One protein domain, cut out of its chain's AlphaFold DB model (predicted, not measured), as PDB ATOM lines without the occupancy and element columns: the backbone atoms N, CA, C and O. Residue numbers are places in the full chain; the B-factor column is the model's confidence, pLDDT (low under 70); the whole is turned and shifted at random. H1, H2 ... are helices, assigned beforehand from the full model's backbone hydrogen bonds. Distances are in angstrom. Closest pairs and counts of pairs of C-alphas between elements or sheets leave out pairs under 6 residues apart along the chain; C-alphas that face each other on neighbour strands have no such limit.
ATOM      1  N   THR A 100     142.059 124.022 161.729       85.62
ATOM      2  CA  THR A 100     143.280 123.870 162.525       85.62
ATOM      3  C   THR A 100     143.199 122.731 163.531       85.62
ATOM      4  O   THR A 100     144.228 122.129 163.829       85.62
ATOM      5  N   LEU A 101     142.006 122.437 164.054       90.62
ATOM      6  CA  LEU A 101     141.782 121.310 164.954       90.62
ATOM      7  C   LEU A 101     141.643 120.010 164.151       90.62
ATOM      8  O   LEU A 101     142.262 119.007 164.498       90.62
ATOM      9  N   ASN A 102     140.947 120.073 163.012       88.88
ATOM     10  CA  ASN A 102     140.837 118.969 162.059       88.88
ATOM     11  C   ASN A 102     142.214 118.513 161.541       88.88
ATOM     12  O   ASN A 102     142.518 117.326 161.494       88.88
ATOM     13  N   GLY A 103     143.107 119.462 161.241       90.12
ATOM     14  CA  GLY A 103     144.481 119.159 160.840       90.12
ATOM     15  C   GLY A 103     145.281 118.400 161.907       90.12
ATOM     16  O   GLY A 103     146.031 117.491 161.554       90.12
ATOM     17  N   MET A 104     145.115 118.728 163.195       93.31
ATOM     18  CA  MET A 104     145.770 117.993 164.290       93.31
ATOM     19  C   MET A 104     145.192 116.588 164.444       93.31
ATOM     20  O   MET A 104     145.940 115.616 164.529       93.31
ATOM     21  N   LYS A 105     143.863 116.476 164.400       93.69
ATOM     22  CA  LYS A 105     143.146 115.200 164.453       93.69
ATOM     23  C   LYS A 105     143.606 114.247 163.348       93.69
ATOM     24  O   LYS A 105     143.950 113.104 163.637       93.69
ATOM     25  N   LYS A 106     143.708 114.730 162.108       92.50
ATOM     26  CA  LYS A 106     144.229 113.961 160.970       92.50
ATOM     27  C   LYS A 106     145.614 113.365 161.224       92.50
ATOM     28  O   LYS A 106     145.852 112.211 160.874       92.50
ATOM     29  N   ARG A 107     146.527 114.138 161.819       93.12
ATOM     30  CA  ARG A 107     147.889 113.670 162.137       93.12
ATOM     31  C   ARG A 107     147.867 112.587 163.212       93.12
ATOM     32  O   ARG A 107     148.482 111.544 163.020       93.12
ATOM     33  N   LEU A 108     147.085 112.787 164.271       93.69
ATOM     34  CA  LEU A 108     146.917 111.802 165.343       93.69
ATOM     35  C   LEU A 108     146.339 110.474 164.824       93.69
ATOM     36  O   LEU A 108     146.860 109.412 165.156       93.69
ATOM     37  N   TRP A 109     145.341 110.521 163.935       92.50
ATOM     38  CA  TRP A 109     144.809 109.328 163.260       92.50
ATOM     39  C   TRP A 109     145.831 108.626 162.358       92.50
ATOM     40  O   TRP A 109     145.859 107.399 162.297       92.50
ATOM     41  N   ALA A 110     146.675 109.387 161.655       90.25
ATOM     42  CA  ALA A 110     147.761 108.838 160.840       90.25
ATOM     43  C   ALA A 110     148.903 108.247 161.682       90.25
ATOM     44  O   ALA A 110     149.724 107.489 161.170       90.25
ATOM     45  N   GLY A 111     148.942 108.588 162.969       89.25
ATOM     46  CA  GLY A 111     150.027 108.254 163.870       89.25
ATOM     47  C   GLY A 111     151.268 109.123 163.737       89.25
ATOM     48  O   GLY A 111     152.335 108.737 164.211       89.25
ATOM     49  N   ASP A 112     151.112 110.293 163.126       91.50
ATOM     50  CA  ASP A 112     152.147 111.309 163.036       91.50
ATOM     51  C   ASP A 112     152.156 112.181 164.298       91.50
ATOM     52  O   ASP A 112     151.109 112.464 164.889       91.50
ATOM     53  N   ALA A 113     153.327 112.718 164.650       91.50
ATOM     54  CA  ALA A 113     153.433 113.750 165.680       91.50
ATOM     55  C   ALA A 113     152.526 114.953 165.336       91.50
ATOM     56  O   ALA A 113     152.552 115.394 164.177       91.50
ATOM     57  N   PRO A 114     151.771 115.542 166.288       94.31
ATOM     58  CA  PRO A 114     150.885 116.684 166.025       94.31
ATOM     59  C   PRO A 114     151.596 117.863 165.349       94.31
ATOM     60  O   PRO A 114     151.096 118.452 164.391       94.31
ATOM     61  N   VAL A 115     152.818 118.154 165.795       95.50
ATOM     62  CA  VAL A 115     153.733 119.130 165.198       95.50
ATOM     63  C   VAL A 115     155.131 118.518 165.180       95.50
ATOM     64  O   VAL A 115     155.500 117.794 166.096       95.50
ATOM     65  N   SER A 116     155.910 118.779 164.128       94.88
ATOM     66  CA  SER A 116     157.304 118.324 164.055       94.88
ATOM     67  C   SER A 116     158.159 118.994 165.128       94.88
ATOM     68  O   SER A 116     158.033 120.208 165.295       94.88
ATOM     69  N   GLU A 117     159.095 118.260 165.726       95.25
ATOM     70  CA  GLU A 117     159.994 118.760 166.779       95.25
ATOM     71  C   GLU A 117     160.658 120.087 166.419       95.25
ATOM     72  O   GLU A 117     160.463 121.068 167.119       95.25
ATOM     73  N   LYS A 118     161.278 120.177 165.234       95.06
ATOM     74  CA  LYS A 118     161.887 121.422 164.737       95.06
ATOM     75  C   LYS A 118     160.957 122.642 164.809       95.06
ATOM     76  O   LYS A 118     161.382 123.730 165.166       95.06
ATOM     77  N   LYS A 119     159.678 122.476 164.456       95.06
ATOM     78  CA  LYS A 119     158.702 123.581 164.502       95.06
ATOM     79  C   LYS A 119     158.315 123.944 165.930       95.06
ATOM     80  O   LYS A 119     157.955 125.091 166.172       95.06
ATOM     81  N   MET A 120     158.308 122.963 166.827       96.44
ATOM     82  CA  MET A 120     158.062 123.205 168.238       96.44
ATOM     83  C   MET A 120     159.260 123.898 168.881       96.44
ATOM     84  O   MET A 120     159.042 124.917 169.519       96.44
ATOM     85  N   ASP A 121     160.489 123.450 168.623       94.94
ATOM     86  CA  ASP A 121     161.721 124.117 169.067       94.94
ATOM     87  C   ASP A 121     161.741 125.591 168.656       94.94
ATOM     88  O   ASP A 121     161.796 126.477 169.510       94.94
ATOM     89  N   ASP A 122     161.546 125.862 167.361       94.25
ATOM     90  CA  ASP A 122     161.471 127.229 166.843       94.25
ATOM     91  C   ASP A 122     160.389 128.058 167.570       94.25
ATOM     92  O   ASP A 122     160.559 129.255 167.820       94.25
ATOM     93  N   ALA A 123     159.246 127.443 167.902       94.00
ATOM     94  CA  ALA A 123     158.138 128.114 168.574       94.00
ATOM     95  C   ALA A 123     158.404 128.364 170.066       94.00
ATOM     96  O   ALA A 123     158.014 129.421 170.562       94.00
ATOM     97  N   VAL A 124     159.059 127.438 170.765       90.69
ATOM     98  CA  VAL A 124     159.460 127.593 172.173       90.69
ATOM     99  C   VAL A 124     160.369 128.809 172.323       90.69
ATOM    100  O   VAL A 124     160.118 129.670 173.173       90.69
ATOM    101  N   ASP A 125     161.352 128.923 171.430       84.75
ATOM    102  CA  ASP A 125     162.370 129.966 171.503       84.75
ATOM    103  C   ASP A 125     161.826 131.336 171.088       84.75
ATOM    104  O   ASP A 125     162.091 132.348 171.741       84.75
ATOM    105  N   THR A 126     161.040 131.385 170.006       87.00
ATOM    106  CA  THR A 126     160.726 132.658 169.333       87.00
ATOM    107  C   THR A 126     159.261 133.078 169.392       87.00
ATOM    108  O   THR A 126     158.953 134.242 169.126       87.00
ATOM    109  N   LYS A 127     158.327 132.156 169.674       89.38
ATOM    110  CA  LYS A 127     156.876 132.377 169.519       89.38
ATOM    111  C   LYS A 127     156.060 131.624 170.586       89.38
ATOM    112  O   LYS A 127     155.300 130.716 170.221       89.38
ATOM    113  N   PRO A 128     156.103 132.038 171.867       86.69
ATOM    114  CA  PRO A 128     155.399 131.365 172.969       86.69
ATOM    115  C   PRO A 128     153.939 131.051 172.668       86.69
ATOM    116  O   PRO A 128     153.477 129.922 172.822       86.69
ATOM    117  N   GLY A 129     153.209 132.049 172.159       89.06
ATOM    118  CA  GLY A 129     151.794 131.902 171.830       89.06
ATOM    119  C   GLY A 129     151.516 130.823 170.782       89.06
ATOM    120  O   GLY A 129     150.454 130.199 170.790       89.06
ATOM    121  N   THR A 130     152.483 130.565 169.901       93.94
ATOM    122  CA  THR A 130     152.397 129.493 168.906       93.94
ATOM    123  C   THR A 130     152.621 128.130 169.554       93.94
ATOM    124  O   THR A 130     151.796 127.243 169.340       93.94
ATOM    125  N   ALA A 131     153.654 127.981 170.392       95.25
ATOM    126  CA  ALA A 131     153.934 126.734 171.110       95.25
ATOM    127  C   ALA A 131     152.760 126.333 172.023       95.25
ATOM    128  O   ALA A 131     152.207 125.240 171.885       95.25
ATOM    129  N   VAL A 132     152.277 127.272 172.849       96.38
ATOM    130  CA  VAL A 132     151.084 127.096 173.697       96.38
ATOM    131  C   VAL A 132     149.860 126.736 172.850       96.38
ATOM    132  O   VAL A 132     149.094 125.838 173.202       96.38
ATOM    133  N   SER A 133     149.661 127.387 171.694       95.44
ATOM    134  CA  SER A 133     148.530 127.043 170.831       95.44
ATOM    135  C   SER A 133     148.647 125.659 170.195       95.44
ATOM    136  O   SER A 133     147.598 125.097 169.873       95.44
ATOM    137  N   TYR A 134     149.845 125.133 169.952       96.81
ATOM    138  CA  TYR A 134     150.011 123.786 169.412       96.81
ATOM    139  C   TYR A 134     149.644 122.734 170.453       96.81
ATOM    140  O   TYR A 134     148.780 121.908 170.166       96.81
ATOM    141  N   ILE A 135     150.174 122.853 171.672       97.81
ATOM    142  CA  ILE A 135     149.833 121.974 172.803       97.81
ATOM    143  C   ILE A 135     148.324 121.998 173.059       97.81
ATOM    144  O   ILE A 135     147.668 120.958 173.046       97.81
ATOM    145  N   ARG A 136     147.740 123.201 173.162       97.50
ATOM    146  CA  ARG A 136     146.295 123.370 173.348       97.50
ATOM    147  C   ARG A 136     145.474 122.671 172.270       97.50
ATOM    148  O   ARG A 136     144.444 122.091 172.581       97.50
ATOM    149  N   ARG A 137     145.875 122.761 170.996       97.06
ATOM    150  CA  ARG A 137     145.123 122.128 169.900       97.06
ATOM    151  C   ARG A 137     145.215 120.610 169.966       97.06
ATOM    152  O   ARG A 137     144.207 119.973 169.706       97.06
ATOM    153  N   THR A 138     146.372 120.054 170.323       97.38
ATOM    154  CA  THR A 138     146.536 118.608 170.521       97.38
ATOM    155  C   THR A 138     145.595 118.098 171.613       97.38
ATOM    156  O   THR A 138     144.804 117.201 171.346       97.38
ATOM    157  N   ILE A 139     145.597 118.737 172.788       97.88
ATOM    158  CA  ILE A 139     144.698 118.391 173.903       97.88
ATOM    159  C   ILE A 139     143.227 118.557 173.489       97.88
ATOM    160  O   ILE A 139     142.397 117.673 173.697       97.88
ATOM    161  N   ALA A 140     142.902 119.662 172.811       96.62
ATOM    162  CA  ALA A 140     141.541 119.946 172.367       96.62
ATOM    163  C   ALA A 140     140.971 118.896 171.401       96.62
ATOM    164  O   ALA A 140     139.752 118.770 171.349       96.62
ATOM    165  N   VAL A 141     141.796 118.142 170.654       96.25
ATOM    166  CA  VAL A 141     141.298 117.037 169.811       96.25
ATOM    167  C   VAL A 141     140.622 115.975 170.673       96.25
ATOM    168  O   VAL A 141     139.549 115.505 170.305       96.25
ATOM    169  N   MET A 142     141.200 115.627 171.822       96.44
ATOM    170  CA  MET A 142     140.640 114.579 172.678       96.44
ATOM    171  C   MET A 142     139.369 115.039 173.379       96.44
ATOM    172  O   MET A 142     138.368 114.331 173.332       96.44
ATOM    173  N   HIS A 143     139.341 116.260 173.920       94.81
ATOM    174  CA  HIS A 143     138.096 116.821 174.465       94.81
ATOM    175  C   HIS A 143     137.002 116.948 173.399       94.81
ATOM    176  O   HIS A 143     135.829 116.718 173.678       94.81
ATOM    177  N   TYR A 144     137.377 117.298 172.166       94.62
ATOM    178  CA  TYR A 144     136.456 117.337 171.040       94.62
ATOM    179  C   TYR A 144     135.855 115.950 170.758       94.62
ATOM    180  O   TYR A 144     134.628 115.824 170.715       94.62
ATOM    181  N   LEU A 145     136.695 114.917 170.632       94.50
ATOM    182  CA  LEU A 145     136.255 113.538 170.402       94.50
ATOM    183  C   LEU A 145     135.405 112.996 171.559       94.50
ATOM    184  O   LEU A 145     134.444 112.277 171.306       94.50
ATOM    185  N   ASN A 146     135.700 113.399 172.798       93.38
ATOM    186  CA  ASN A 146     134.928 113.049 173.993       93.38
ATOM    187  C   ASN A 146     133.652 113.869 174.191       93.38
ATOM    188  O   ASN A 146     132.856 113.548 175.075       93.38
ATOM    189  N   SER A 147     133.414 114.916 173.396       93.38
ATOM    190  CA  SER A 147     132.153 115.647 173.511       93.38
ATOM    191  C   SER A 147     130.980 114.694 173.223       93.38
ATOM    192  O   SER A 147     131.054 113.921 172.264       93.38
ATOM    193  N   PRO A 148     129.876 114.726 173.998       91.25
ATOM    194  CA  PRO A 148     128.823 113.708 173.902       91.25
ATOM    195  C   PRO A 148     128.261 113.509 172.488       91.25
ATOM    196  O   PRO A 148     127.964 112.392 172.074       91.25
ATOM    197  N   ILE A 149     128.156 114.598 171.719       91.00
ATOM    198  CA  ILE A 149     127.665 114.572 170.338       91.00
ATOM    199  C   ILE A 149     128.657 113.855 169.415       91.00
ATOM    200  O   ILE A 149     128.248 113.039 168.591       91.00
ATOM    201  N   VAL A 150     129.948 114.166 169.531       92.12
ATOM    202  CA  VAL A 150     130.989 113.611 168.655       92.12
ATOM    203  C   VAL A 150     131.259 112.161 169.021       92.12
ATOM    204  O   VAL A 150     131.280 111.321 168.126       92.12
ATOM    205  N   MET A 151     131.362 111.843 170.313       91.94
ATOM    206  CA  MET A 151     131.550 110.471 170.783       91.94
ATOM    207  C   MET A 151     130.385 109.572 170.356       91.94
ATOM    208  O   MET A 151     130.614 108.501 169.799       91.94
ATOM    209  N   GLY A 152     129.135 110.022 170.520       90.62
ATOM    210  CA  GLY A 152     127.968 109.250 170.079       90.62
ATOM    211  C   GLY A 152     127.967 108.978 168.569       90.62
ATOM    212  O   GLY A 152     127.632 107.881 168.124       90.62
ATOM    213  N   ARG A 153     128.406 109.949 167.759       91.06
ATOM    214  CA  ARG A 153     128.545 109.778 166.303       91.06
ATOM    215  C   ARG A 153     129.722 108.881 165.928       91.06
ATOM    216  O   ARG A 153     129.581 108.073 165.017       91.06
ATOM    217  N   LEU A 154     130.849 108.980 166.633       92.00
ATOM    218  CA  LEU A 154     131.995 108.087 166.461       92.00
ATOM    219  C   LEU A 154     131.603 106.635 166.749       92.00
ATOM    220  O   LEU A 154     131.859 105.763 165.924       92.00
ATOM    221  N   GLN A 155     130.925 106.391 167.871       90.88
ATOM    222  CA  GLN A 155     130.394 105.074 168.233       90.88
ATOM    223  C   GLN A 155     129.445 104.545 167.155       90.88
ATOM    224  O   GLN A 155     129.583 103.403 166.722       90.88
ATOM    225  N   ASN A 156     128.540 105.387 166.648       89.38
ATOM    226  CA  ASN A 156     127.646 105.003 165.560       89.38
ATOM    227  C   ASN A 156     128.409 104.616 164.280       89.38
ATOM    228  O   ASN A 156     128.131 103.569 163.703       89.38
ATOM    229  N   ILE A 157     129.405 105.407 163.856       90.81
ATOM    230  CA  ILE A 157     130.247 105.079 162.692       90.81
ATOM    231  C   ILE A 157     130.970 103.742 162.910       90.81
ATOM    232  O   ILE A 157     130.938 102.877 162.035       90.81
ATOM    233  N   CYS A 158     131.592 103.545 164.076       92.50
ATOM    234  CA  CYS A 158     132.291 102.301 164.402       92.50
ATOM    235  C   CYS A 158     131.359 101.089 164.346       92.50
ATOM    236  O   CYS A 158     131.739 100.055 163.793       92.50
ATOM    237  N   ASN A 159     130.136 101.230 164.853       90.81
ATOM    238  CA  ASN A 159     129.134 100.170 164.842       90.81
ATOM    239  C   ASN A 159     128.616  99.878 163.435       90.81
ATOM    240  O   ASN A 159     128.441  98.713 163.083       90.81
ATOM    241  N   LEU A 160     128.428 100.906 162.609       89.62
ATOM    242  CA  LEU A 160     128.028 100.741 161.215       89.62
ATOM    243  C   LEU A 160     129.079  99.991 160.407       89.62
ATOM    244  O   LEU A 160     128.742  99.033 159.710       89.62
ATOM    245  N   ILE A 161     130.347 100.390 160.534       92.62
ATOM    246  CA  ILE A 161     131.466  99.702 159.887       92.62
ATOM    247  C   ILE A 161     131.508  98.250 160.360       92.62
ATOM    248  O   ILE A 161     131.514  97.345 159.528       92.62
ATOM    249  N   ARG A 162     131.450  98.009 161.675       94.00
ATOM    250  CA  ARG A 162     131.452  96.656 162.241       94.00
ATOM    251  C   ARG A 162     130.327  95.785 161.681       94.00
ATOM    252  O   ARG A 162     130.591  94.655 161.286       94.00
ATOM    253  N   GLN A 163     129.100  96.303 161.600       91.75
ATOM    254  CA  GLN A 163     127.963  95.583 161.015       91.75
ATOM    255  C   GLN A 163     128.220  95.181 159.560       91.75
ATOM    256  O   GLN A 163     127.895  94.060 159.172       91.75
ATOM    257  N   GLN A 164     128.828  96.068 158.760       93.06
ATOM    258  CA  GLN A 164     129.194  95.716 157.386       93.06
ATOM    259  C   GLN A 164     130.265  94.627 157.372       93.06
ATOM    260  O   GLN A 164     130.154  93.686 156.593       93.06
ATOM    261  N   LEU A 165     131.270  94.716 158.246       95.56
ATOM    262  CA  LEU A 165     132.329  93.712 158.329       95.56
ATOM    263  C   LEU A 165     131.772  92.329 158.684       95.56
ATOM    264  O   LEU A 165     132.124  91.388 157.987       95.56
ATOM    265  N   VAL A 166     130.863  92.215 159.659       94.81
ATOM    266  CA  VAL A 166     130.195  90.939 160.001       94.81
ATOM    267  C   VAL A 166     129.468  90.350 158.792       94.81
ATOM    268  O   VAL A 166     129.684  89.200 158.429       94.81
ATOM    269  N   MET A 167     128.664  91.159 158.098       94.06
ATOM    270  CA  MET A 167     127.956  90.705 156.895       94.06
ATOM    271  C   MET A 167     128.922  90.220 155.803       94.06
ATOM    272  O   MET A 167     128.671  89.213 155.141       94.06
ATOM    273  N   ILE A 168     130.023  90.946 155.596       95.44
ATOM    274  CA  ILE A 168     131.046  90.596 154.609       95.44
ATOM    275  C   ILE A 168     131.737  89.280 154.985       95.44
ATOM    276  O   ILE A 168     131.971  88.460 154.096       95.44
ATOM    277  N   GLU A 169     132.052  89.067 156.267       95.31
ATOM    278  CA  GLU A 169     132.609  87.806 156.778       95.31
ATOM    279  C   GLU A 169     131.680  86.632 156.466       95.31
ATOM    280  O   GLU A 169     132.098  85.701 155.772       95.31
ATOM    281  N   ASP A 170     130.415  86.731 156.882       93.81
ATOM    282  CA  ASP A 170     129.409  85.678 156.717       93.81
ATOM    283  C   ASP A 170     129.255  85.271 155.244       93.81
ATOM    284  O   ASP A 170     129.306  84.087 154.884       93.81
ATOM    285  N   VAL A 171     129.118  86.262 154.358       94.19
ATOM    286  CA  VAL A 171     128.970  86.031 152.916       94.19
ATOM    287  C   VAL A 171     130.236  85.417 152.319       94.19
ATOM    288  O   VAL A 171     130.157  84.468 151.537       94.19
ATOM    289  N   TRP A 172     131.413  85.928 152.680       94.75
ATOM    290  CA  TRP A 172     132.679  85.436 152.143       94.75
ATOM    291  C   TRP A 172     132.990  84.000 152.583       94.75
ATOM    292  O   TRP A 172     133.516  83.222 151.781       94.75
ATOM    293  N   GLN A 173     132.653  83.645 153.825       93.94
ATOM    294  CA  GLN A 173     132.914  82.335 154.424       93.94
ATOM    295  C   GLN A 173     131.889  81.264 154.024       93.94
ATOM    296  O   GLN A 173     132.229  80.080 154.034       93.94
ATOM    297  N   THR A 174     130.675  81.649 153.605       92.56
ATOM    298  CA  THR A 174     129.595  80.718 153.216       92.56
ATOM    299  C   THR A 174     130.032  79.595 152.250       92.56
ATOM    300  O   THR A 174     129.637  78.447 152.464       92.56
ATOM    301  N   PRO A 175     130.860  79.838 151.210       87.56
ATOM    302  CA  PRO A 175     131.265  78.794 150.265       87.56
ATOM    303  C   PRO A 175     132.179  77.691 150.831       87.56
ATOM    304  O   PRO A 175     132.426  76.714 150.122       87.56
ATOM    305  N   GLY A 176     132.711  77.819 152.054       81.75
ATOM    306  CA  GLY A 176     133.437  76.734 152.723       81.75
ATOM    307  C   GLY A 176     134.606  77.166 153.625       81.75
ATOM    308  O   GLY A 176     134.996  78.333 153.648       81.75
ATOM    309  N   PRO A 177     135.232  76.205 154.334       74.94
ATOM    310  CA  PRO A 177     136.152  76.458 155.454       74.94
ATOM    311  C   PRO A 177     137.481  77.136 155.080       74.94
ATOM    312  O   PRO A 177     138.125  77.736 155.932       74.94
ATOM    313  N   ASN A 178     137.893  77.120 153.808       78.94
ATOM    314  CA  ASN A 178     139.158  77.723 153.349       78.94
ATOM    315  C   ASN A 178     139.065  79.243 153.096       78.94
ATOM    316  O   ASN A 178     139.857  79.806 152.337       78.94
ATOM    317  N   ARG A 179     138.057  79.904 153.670       85.56
ATOM    318  CA  ARG A 179     137.773  81.334 153.498       85.56
ATOM    319  C   ARG A 179     137.678  82.078 154.826       85.56
ATOM    320  O   ARG A 179     137.102  83.158 154.870       85.56
ATOM    321  N   GLU A 180     138.240  81.518 155.896       90.44
ATOM    322  CA  GLU A 180     138.162  82.137 157.213       90.44
ATOM    323  C   GLU A 180     138.782  83.544 157.230       90.44
ATOM    324  O   GLU A 180     139.926  83.752 156.825       90.44
ATOM    325  N   VAL A 181     138.000  84.512 157.704       94.81
ATOM    326  CA  VAL A 181     138.393  85.901 157.931       94.81
ATOM    327  C   VAL A 181     137.817  86.355 159.270       94.81
ATOM    328  O   VAL A 181     136.782  85.862 159.703       94.81
ATOM    329  N   GLN A 182     138.507  87.284 159.931       95.25
ATOM    330  CA  GLN A 182     138.070  87.878 161.200       95.25
ATOM    331  C   GLN A 182     138.150  89.411 161.128       95.25
ATOM    332  O   GLN A 182     138.847  90.054 161.914       95.25
ATOM    333  N   LEU A 183     137.520  89.991 160.109       96.38
ATOM    334  CA  LEU A 183     137.337  91.422 159.875       96.38
ATOM    335  C   LEU A 183     136.691  92.179 161.053       96.38
ATOM    336  O   LEU A 183     137.237  93.207 161.449       96.38
ATOM    337  N   SER A 184     135.579  91.711 161.624       95.81
ATOM    338  CA  SER A 184     134.855  92.402 162.705       95.81
ATOM    339  C   SER A 184     135.654  92.383 164.010       95.81
ATOM    340  O   SER A 184     135.952  93.435 164.567       95.81
ATOM    341  N   ASN A 185     136.164  91.217 164.418       95.25
ATOM    342  CA  ASN A 185     137.099  91.113 165.547       95.25
ATOM    343  C   ASN A 185     138.381  91.935 165.318       95.25
ATOM    344  O   ASN A 185     138.956  92.491 166.259       95.25
ATOM    345  N   SER A 186     138.857  92.018 164.067       96.31
ATOM    346  CA  SER A 186     139.991  92.879 163.716       96.31
ATOM    347  C   SER A 186     139.659  94.347 163.919       96.31
ATOM    348  O   SER A 186     140.515  95.083 164.401       96.31
ATOM    349  N   TRP A 187     138.457  94.773 163.546       95.94
ATOM    350  CA  TRP A 187     137.993  96.142 163.730       95.94
ATOM    351  C   TRP A 187     137.924  96.514 165.206       95.94
ATOM    352  O   TRP A 187     138.497  97.529 165.591       95.94
ATOM    353  N   ASP A 188     137.349  95.646 166.035       94.31
ATOM    354  CA  ASP A 188     137.210  95.885 167.473       94.31
ATOM    355  C   ASP A 188     138.589  96.035 168.141       94.31
ATOM    356  O   ASP A 188     138.842  96.997 168.872       94.31
ATOM    357  N   LYS A 189     139.539  95.141 167.817       94.25
ATOM    358  CA  LYS A 189     140.929  95.265 168.297       94.25
ATOM    359  C   LYS A 189     141.625  96.517 167.766       94.25
ATOM    360  O   LYS A 189     142.364  97.158 168.509       94.25
ATOM    361  N   PHE A 190     141.431  96.837 166.488       95.12
ATOM    362  CA  PHE A 190     142.053  97.997 165.860       95.12
ATOM    363  C   PHE A 190     141.556  99.302 166.478       95.12
ATOM    364  O   PHE A 190     142.381 100.124 166.857       95.12
ATOM    365  N   ILE A 191     140.241  99.485 166.617       94.44
ATOM    366  CA  ILE A 191     139.665 100.705 167.183       94.44
ATOM    367  C   ILE A 191     140.078 100.872 168.639       94.44
ATOM    368  O   ILE A 191     140.537 101.954 168.995       94.44
ATOM    369  N   ALA A 192     140.013  99.817 169.457       93.00
ATOM    370  CA  ALA A 192     140.471  99.888 170.844       93.00
ATOM    371  C   ALA A 192     141.940 100.340 170.938       93.00
ATOM    372  O   ALA A 192     142.264 101.267 171.680       93.00
ATOM    373  N   TYR A 193     142.818  99.738 170.131       94.00
ATOM    374  CA  TYR A 193     144.229 100.113 170.083       94.00
ATOM    375  C   TYR A 193     144.446 101.541 169.563       94.00
ATOM    376  O   TYR A 193     145.235 102.297 170.126       94.00
ATOM    377  N   GLN A 194     143.749 101.924 168.495       94.00
ATOM    378  CA  GLN A 194     143.898 103.225 167.852       94.00
ATOM    379  C   GLN A 194     143.444 104.365 168.771       94.00
ATOM    380  O   GLN A 194     144.125 105.385 168.832       94.00
ATOM    381  N   MET A 195     142.338 104.191 169.501       94.56
ATOM    382  CA  MET A 195     141.856 105.175 170.475       94.56
ATOM    383  C   MET A 195     142.879 105.400 171.589       94.56
ATOM    384  O   MET A 195     143.242 106.546 171.851       94.56
ATOM    385  N   GLN A 196     143.406 104.319 172.175       94.75
ATOM    386  CA  GLN A 196     144.443 104.413 173.202       94.75
ATOM    387  C   GLN A 196     145.709 105.081 172.657       94.75
ATOM    388  O   GLN A 196     146.194 106.053 173.221       94.75
ATOM    389  N   THR A 197     146.181 104.638 171.490       94.81
ATOM    390  CA  THR A 197     147.387 105.182 170.851       94.81
ATOM    391  C   THR A 197     147.260 106.680 170.558       94.81
ATOM    392  O   THR A 197     148.246 107.413 170.614       94.81
ATOM    393  N   MET A 198     146.062 107.160 170.210       95.75
ATOM    394  CA  MET A 198     145.826 108.588 169.994       95.75
ATOM    395  C   MET A 198     145.943 109.392 171.289       95.75
ATOM    396  O   MET A 198     146.539 110.469 171.254       95.75
ATOM    397  N   VAL A 199     145.413 108.878 172.402       96.94
ATOM    398  CA  VAL A 199     145.553 109.501 173.728       96.94
ATOM    399  C   VAL A 199     147.019 109.511 174.149       96.94
ATOM    400  O   VAL A 199     147.540 110.584 174.440       96.94
ATOM    401  N   ASP A 200     147.704 108.368 174.070       96.88
ATOM    402  CA  ASP A 200     149.109 108.228 174.474       96.88
ATOM    403  C   ASP A 200     150.015 109.196 173.704       96.88
ATOM    404  O   ASP A 200     150.827 109.904 174.288       96.88
ATOM    405  N   ARG A 201     149.832 109.305 172.382       96.75
ATOM    406  CA  ARG A 201     150.613 110.233 171.548       96.75
ATOM    407  C   ARG A 201     150.300 111.696 171.825       96.75
ATOM    408  O   ARG A 201     151.181 112.548 171.703       96.75
ATOM    409  N   ALA A 202     149.040 112.017 172.116       97.81
ATOM    410  CA  ALA A 202     148.665 113.373 172.491       97.81
ATOM    411  C   ALA A 202     149.266 113.753 173.847       97.81
ATOM    412  O   ALA A 202     149.738 114.882 173.992       97.81
ATOM    413  N   ASP A 203     149.284 112.814 174.793       98.31
ATOM    414  CA  ASP A 203     149.887 112.981 176.110       98.31
ATOM    415  C   ASP A 203     151.407 113.125 176.035       98.31
ATOM    416  O   ASP A 203     151.953 114.105 176.537       98.31
ATOM    417  N   GLU A 204     152.086 112.219 175.328       97.94
ATOM    418  CA  GLU A 204     153.534 112.270 175.095       97.94
ATOM    419  C   GLU A 204     153.935 113.604 174.459       97.94
ATOM    420  O   GLU A 204     154.854 114.277 174.927       97.94
ATOM    421  N   PHE A 205     153.209 114.041 173.425       98.06
ATOM    422  CA  PHE A 205     153.457 115.338 172.807       98.06
ATOM    423  C   PHE A 205     153.238 116.487 173.799       98.06
ATOM    424  O   PHE A 205     154.082 117.374 173.906       98.06
ATOM    425  N   ALA A 206     152.100 116.517 174.497       98.06
ATOM    426  CA  ALA A 206     151.773 117.617 175.395       98.06
ATOM    427  C   ALA A 206     152.768 117.710 176.559       98.06
ATOM    428  O   ALA A 206     153.336 118.780 176.759       98.06
ATOM    429  N   SER A 207     153.013 116.607 177.266       98.12
ATOM    430  CA  SER A 207     153.961 116.532 178.386       98.12
ATOM    431  C   SER A 207     155.366 116.967 177.970       98.12
ATOM    432  O   SER A 207     155.890 117.920 178.538       98.12
ATOM    433  N   THR A 208     155.912 116.398 176.889       97.81
ATOM    434  CA  THR A 208     157.253 116.744 176.379       97.81
ATOM    435  C   THR A 208     157.431 118.248 176.173       97.81
ATOM    436  O   THR A 208     158.457 118.826 176.540       97.81
ATOM    437  N   TRP A 209     156.447 118.912 175.561       97.81
ATOM    438  CA  TRP A 209     156.574 120.334 175.244       97.81
ATOM    439  C   TRP A 209     156.202 121.254 176.403       97.81
ATOM    440  O   TRP A 209     156.739 122.360 176.462       97.81
ATOM    441  N   LEU A 210     155.334 120.823 177.323       97.12
ATOM    442  CA  LEU A 210     155.102 121.524 178.588       97.12
ATOM    443  C   LEU A 210     156.390 121.539 179.425       97.12
ATOM    444  O   LEU A 210     156.854 122.625 179.777       97.12
ATOM    445  N   ASP A 211     157.021 120.374 179.606       96.12
ATOM    446  CA  ASP A 211     158.268 120.197 180.365       96.12
ATOM    447  C   ASP A 211     159.430 121.003 179.777       96.12
ATOM    448  O   ASP A 211     160.305 121.480 180.496       96.12
ATOM    449  N   LYS A 212     159.450 121.185 178.452       95.44
ATOM    450  CA  LYS A 212     160.468 122.002 177.784       95.44
ATOM    451  C   LYS A 212     160.188 123.503 177.876       95.44
ATOM    452  O   LYS A 212     161.128 124.289 177.971       95.44
ATOM    453  N   LEU A 213     158.921 123.918 177.820       94.38
ATOM    454  CA  LEU A 213     158.534 125.332 177.895       94.38
ATOM    455  C   LEU A 213     158.747 125.916 179.289       94.38
ATOM    456  O   LEU A 213     159.181 127.060 179.396       94.38
ATOM    457  N   GLU A 214     158.442 125.163 180.342       94.81
ATOM    458  CA  GLU A 214     158.489 125.671 181.715       94.81
ATOM    459  C   GLU A 214     159.863 126.254 182.102       94.81
ATOM    460  O   GLU A 214     159.925 127.466 182.333       94.81
ATOM    461  N   PRO A 215     160.988 125.510 182.053       94.75
ATOM    462  CA  PRO A 215     162.293 126.043 182.451       94.75
ATOM    463  C   PRO A 215     162.778 127.182 181.541       94.75
ATOM    464  O   PRO A 215     163.445 128.109 182.004       94.75
ATOM    465  N   VAL A 216     162.421 127.158 180.248       93.25
ATOM    466  CA  VAL A 216     162.760 128.235 179.302       93.25
ATOM    467  C   VAL A 216     162.104 129.551 179.715       93.25
ATOM    468  O   VAL A 216     162.733 130.604 179.606       93.25
ATOM    469  N   TYR A 217     160.855 129.513 180.187       92.62
ATOM    470  CA  TYR A 217     160.132 130.719 180.595       92.62
ATOM    471  C   TYR A 217     160.393 131.116 182.048       92.62
ATOM    472  O   TYR A 217     160.387 132.309 182.347       92.62
ATOM    473  N   GLU A 218     160.707 130.173 182.933       94.25
ATOM    474  CA  GLU A 218     161.161 130.484 184.292       94.25
ATOM    475  C   GLU A 218     162.467 131.288 184.296       94.25
ATOM    476  O   GLU A 218     162.590 132.253 185.055       94.25
ATOM    477  N   ALA A 219     163.406 130.950 183.405       94.00
ATOM    478  CA  ALA A 219     164.704 131.619 183.292       94.00
ATOM    479  C   ALA A 219     164.642 133.039 182.691       94.00
ATOM    480  O   ALA A 219     165.635 133.773 182.735       94.00
ATOM    481  N   ARG A 220     163.505 133.446 182.110       91.75
ATOM    482  CA  ARG A 220     163.332 134.792 181.542       91.75
ATOM    483  C   ARG A 220     163.214 135.844 182.642       91.75
ATOM    484  O   ARG A 220     162.750 135.566 183.747       91.75
ATOM    485  N   LEU A 221     163.609 137.075 182.326       93.44
ATOM    486  CA  LEU A 221     163.461 138.215 183.236       93.44
ATOM    487  C   LEU A 221     161.981 138.471 183.545       93.44
ATOM    488  O   LEU A 221     161.137 138.324 182.665       93.44
ATOM    489  N   ASP A 222     161.674 138.943 184.752       91.69
ATOM    490  CA  ASP A 222     160.296 139.292 185.147       91.69
ATOM    491  C   ASP A 222     159.711 140.459 184.330       91.69
ATOM    492  O   ASP A 222     158.506 140.680 184.316       91.69
ATOM    493  N   SER A 223     160.560 141.202 183.612       92.19
ATOM    494  CA  SER A 223     160.142 142.227 182.654       92.19
ATOM    495  C   SER A 223     159.663 141.665 181.309       92.19
ATOM    496  O   SER A 223     159.186 142.439 180.479       92.19
ATOM    497  N   ASP A 224     159.841 140.365 181.042       90.06
ATOM    498  CA  ASP A 224     159.284 139.724 179.847       90.06
ATOM    499  C   ASP A 224     157.755 139.655 179.973       90.06
ATOM    500  O   ASP A 224     157.207 138.977 180.842       90.06
ATOM    501  N   LEU A 225     157.068 140.361 179.073       89.06
ATOM    502  CA  LEU A 225     155.613 140.504 179.073       89.06
ATOM    503  C   LEU A 225     154.869 139.174 178.863       89.06
ATOM    504  O   LEU A 225     153.703 139.071 179.248       89.06
ATOM    505  N   ASP A 226     155.518 138.168 178.270       89.88
ATOM    506  CA  ASP A 226     154.900 136.872 177.993       89.88
ATOM    507  C   ASP A 226     155.043 135.890 179.168       89.88
ATOM    508  O   ASP A 226     154.232 134.966 179.279       89.88
ATOM    509  N   LYS A 227     156.024 136.082 180.068       92.81
ATOM    510  CA  LYS A 227     156.413 135.112 181.115       92.81
ATOM    511  C   LYS A 227     155.227 134.620 181.947       92.81
ATOM    512  O   LYS A 227     154.908 133.430 181.936       92.81
ATOM    513  N   ASP A 228     154.527 135.535 182.611       93.12
ATOM    514  CA  ASP A 228     153.417 135.197 183.509       93.12
ATOM    515  C   ASP A 228     152.239 134.544 182.780       93.12
ATOM    516  O   ASP A 228     151.529 133.694 183.327       93.12
ATOM    517  N   TRP A 229     151.957 134.977 181.550       93.56
ATOM    518  CA  TRP A 229     150.873 134.400 180.760       93.56
ATOM    519  C   TRP A 229     151.222 132.987 180.280       93.56
ATOM    520  O   TRP A 229     150.367 132.099 180.368       93.56
ATOM    521  N   VAL A 230     152.459 132.756 179.831       93.94
ATOM    522  CA  VAL A 230     152.916 131.432 179.398       93.94
ATOM    523  C   VAL A 230     152.875 130.461 180.567       93.94
ATOM    524  O   VAL A 230     152.162 129.471 180.468       93.94
ATOM    525  N   LEU A 231     153.531 130.765 181.692       95.88
ATOM    526  CA  LEU A 231     153.604 129.850 182.839       95.88
ATOM    527  C   LEU A 231     152.212 129.482 183.384       95.88
ATOM    528  O   LEU A 231     151.938 128.316 183.672       95.88
ATOM    529  N   ARG A 232     151.274 130.441 183.445       96.44
ATOM    530  CA  ARG A 232     149.869 130.142 183.792       96.44
ATOM    531  C   ARG A 232     149.187 129.249 182.757       96.44
ATOM    532  O   ARG A 232     148.425 128.357 183.134       96.44
ATOM    533  N   SER A 233     149.458 129.470 181.471       96.75
ATOM    534  CA  SER A 233     148.917 128.643 180.390       96.75
ATOM    535  C   SER A 233     149.453 127.216 180.459       96.75
ATOM    536  O   SER A 233     148.667 126.296 180.270       96.75
ATOM    537  N   LEU A 234     150.738 127.018 180.781       96.94
ATOM    538  CA  LEU A 234     151.335 125.683 180.934       96.94
ATOM    539  C   LEU A 234     150.633 124.891 182.040       96.94
ATOM    540  O   LEU A 234     150.119 123.813 181.770       96.94
ATOM    541  N   ARG A 235     150.490 125.476 183.237       97.31
ATOM    542  CA  ARG A 235     149.772 124.844 184.362       97.31
ATOM    543  C   ARG A 235     148.330 124.489 184.012       97.31
ATOM    544  O   ARG A 235     147.838 123.430 184.371       97.31
ATOM    545  N   THR A 236     147.650 125.381 183.296       97.81
ATOM    546  CA  THR A 236     146.265 125.149 182.862       97.81
ATOM    547  C   THR A 236     146.184 124.005 181.850       97.81
ATOM    548  O   THR A 236     145.291 123.167 181.928       97.81
ATOM    549  N   LEU A 237     147.110 123.964 180.892       98.19
ATOM    550  CA  LEU A 237     147.156 122.910 179.884       98.19
ATOM    551  C   LEU A 237     147.549 121.562 180.483       98.19
ATOM    552  O   LEU A 237     147.024 120.557 180.022       98.19
ATOM    553  N   ASP A 238     148.402 121.531 181.505       98.25
ATOM    554  CA  ASP A 238     148.754 120.290 182.194       98.25
ATOM    555  C   ASP A 238     147.544 119.670 182.913       98.25
ATOM    556  O   ASP A 238     147.315 118.467 182.814       98.25
ATOM    557  N   VAL A 239     146.682 120.497 183.522       98.25
ATOM    558  CA  VAL A 239     145.401 120.033 184.086       98.25
ATOM    559  C   VAL A 239     144.509 119.414 183.004       98.25
ATOM    560  O   VAL A 239     144.015 118.304 183.184       98.25
ATOM    561  N   TYR A 240     144.335 120.085 181.860       98.06
ATOM    562  CA  TYR A 240     143.529 119.537 180.760       98.06
ATOM    563  C   TYR A 240     144.153 118.287 180.127       98.06
ATOM    564  O   TYR A 240     143.435 117.384 179.704       98.06
ATOM    565  N   ARG A 241     145.487 118.200 180.071       98.12
ATOM    566  CA  ARG A 241     146.204 116.995 179.636       98.12
ATOM    567  C   ARG A 241     145.891 115.825 180.570       98.12
ATOM    568  O   ARG A 241     145.526 114.760 180.084       98.12
ATOM    569  N   ALA A 242     145.995 116.027 181.883       98.06
ATOM    570  CA  ALA A 242     145.682 114.995 182.867       98.06
ATOM    571  C   ALA A 242     144.216 114.533 182.761       98.06
ATOM    572  O   ALA A 242     143.965 113.332 182.710       98.06
ATOM    573  N   GLU A 243     143.267 115.468 182.628       96.88
ATOM    574  CA  GLU A 243     141.840 115.162 182.421       96.88
ATOM    575  C   GLU A 243     141.607 114.346 181.138       96.88
ATOM    576  O   GLU A 243     140.850 113.374 181.137       96.88
ATOM    577  N   MET A 244     142.272 114.714 180.038       95.25
ATOM    578  CA  MET A 244     142.235 113.978 178.773       95.25
ATOM    579  C   MET A 244     142.715 112.529 178.935       95.25
ATOM    580  O   MET A 244     142.087 111.626 178.382       95.25
ATOM    581  N   VAL A 245     143.818 112.306 179.653       96.81
ATOM    582  CA  VAL A 245     144.372 110.962 179.893       96.81
ATOM    583  C   VAL A 245     143.447 110.142 180.786       96.81
ATOM    584  O   VAL A 245     143.171 108.988 180.474       96.81
ATOM    585  N   GLU A 246     142.932 110.745 181.861       95.50
ATOM    586  CA  GLU A 246     141.988 110.102 182.780       95.50
ATOM    587  C   GLU A 246     140.689 109.700 182.071       95.50
ATOM    588  O   GLU A 246     140.180 108.599 182.275       95.50
ATOM    589  N   THR A 247     140.173 110.575 181.205       93.44
ATOM    590  CA  THR A 247     138.941 110.322 180.446       93.44
ATOM    591  C   THR A 247     139.144 109.298 179.329       93.44
ATOM    592  O   THR A 247     138.208 108.580 178.984       93.44
ATOM    593  N   GLY A 248     140.336 109.252 178.728       93.06
ATOM    594  CA  GLY A 248     140.644 108.380 177.597       93.06
ATOM    595  C   GLY A 248     139.770 108.647 176.365       93.06
ATOM    596  O   GLY A 248     139.152 109.698 176.229       93.06
TER     597      GLY A 248
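AT A GLANCE: This is residues 100 to 248 of the 255 residues of an uncharacterized protein of Pseudogymnoascus sp. VKM F-4519 (FW-2642) (UniProt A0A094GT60). A rod follows long helix H5, with H3 and H6 beside its later half as an up-and-down bundle. H1 and H2 pack on H3 and H5; H4 meets H5's start as a V. Printed are 149 residues with six named helices, H1 to H6, all helix and loose, radius of gyration of the C-alphas 20.5 A, spans 76 by 30 by 23 A.

HOW THE PARTS SIT: H1, residues 100 to 110, and H2, residues 117 to 126, touch part of H3, residues 128 to 146. H5, residues 183 to 218, forms hairpins with H4, residues 148 to 173, at 35.2 degrees, only just steep, and H6, residues 227 to 247, at 21 degrees, C-alphas 217 and 227 closest at 5.8 A. Every O i to N i+4 pair is within hydrogen-bond range in H2, H4 and H6.

IN THESE COORDINATES: C-alpha 100 lies at (143.280, 123.870, 162.525), C-alpha 247 at (138.941, 110.322, 180.446); H5 is 51.9 A long.

THE WHOLE: The printed part has no cut and no long link; no printed residue is under 70 in pLDDT.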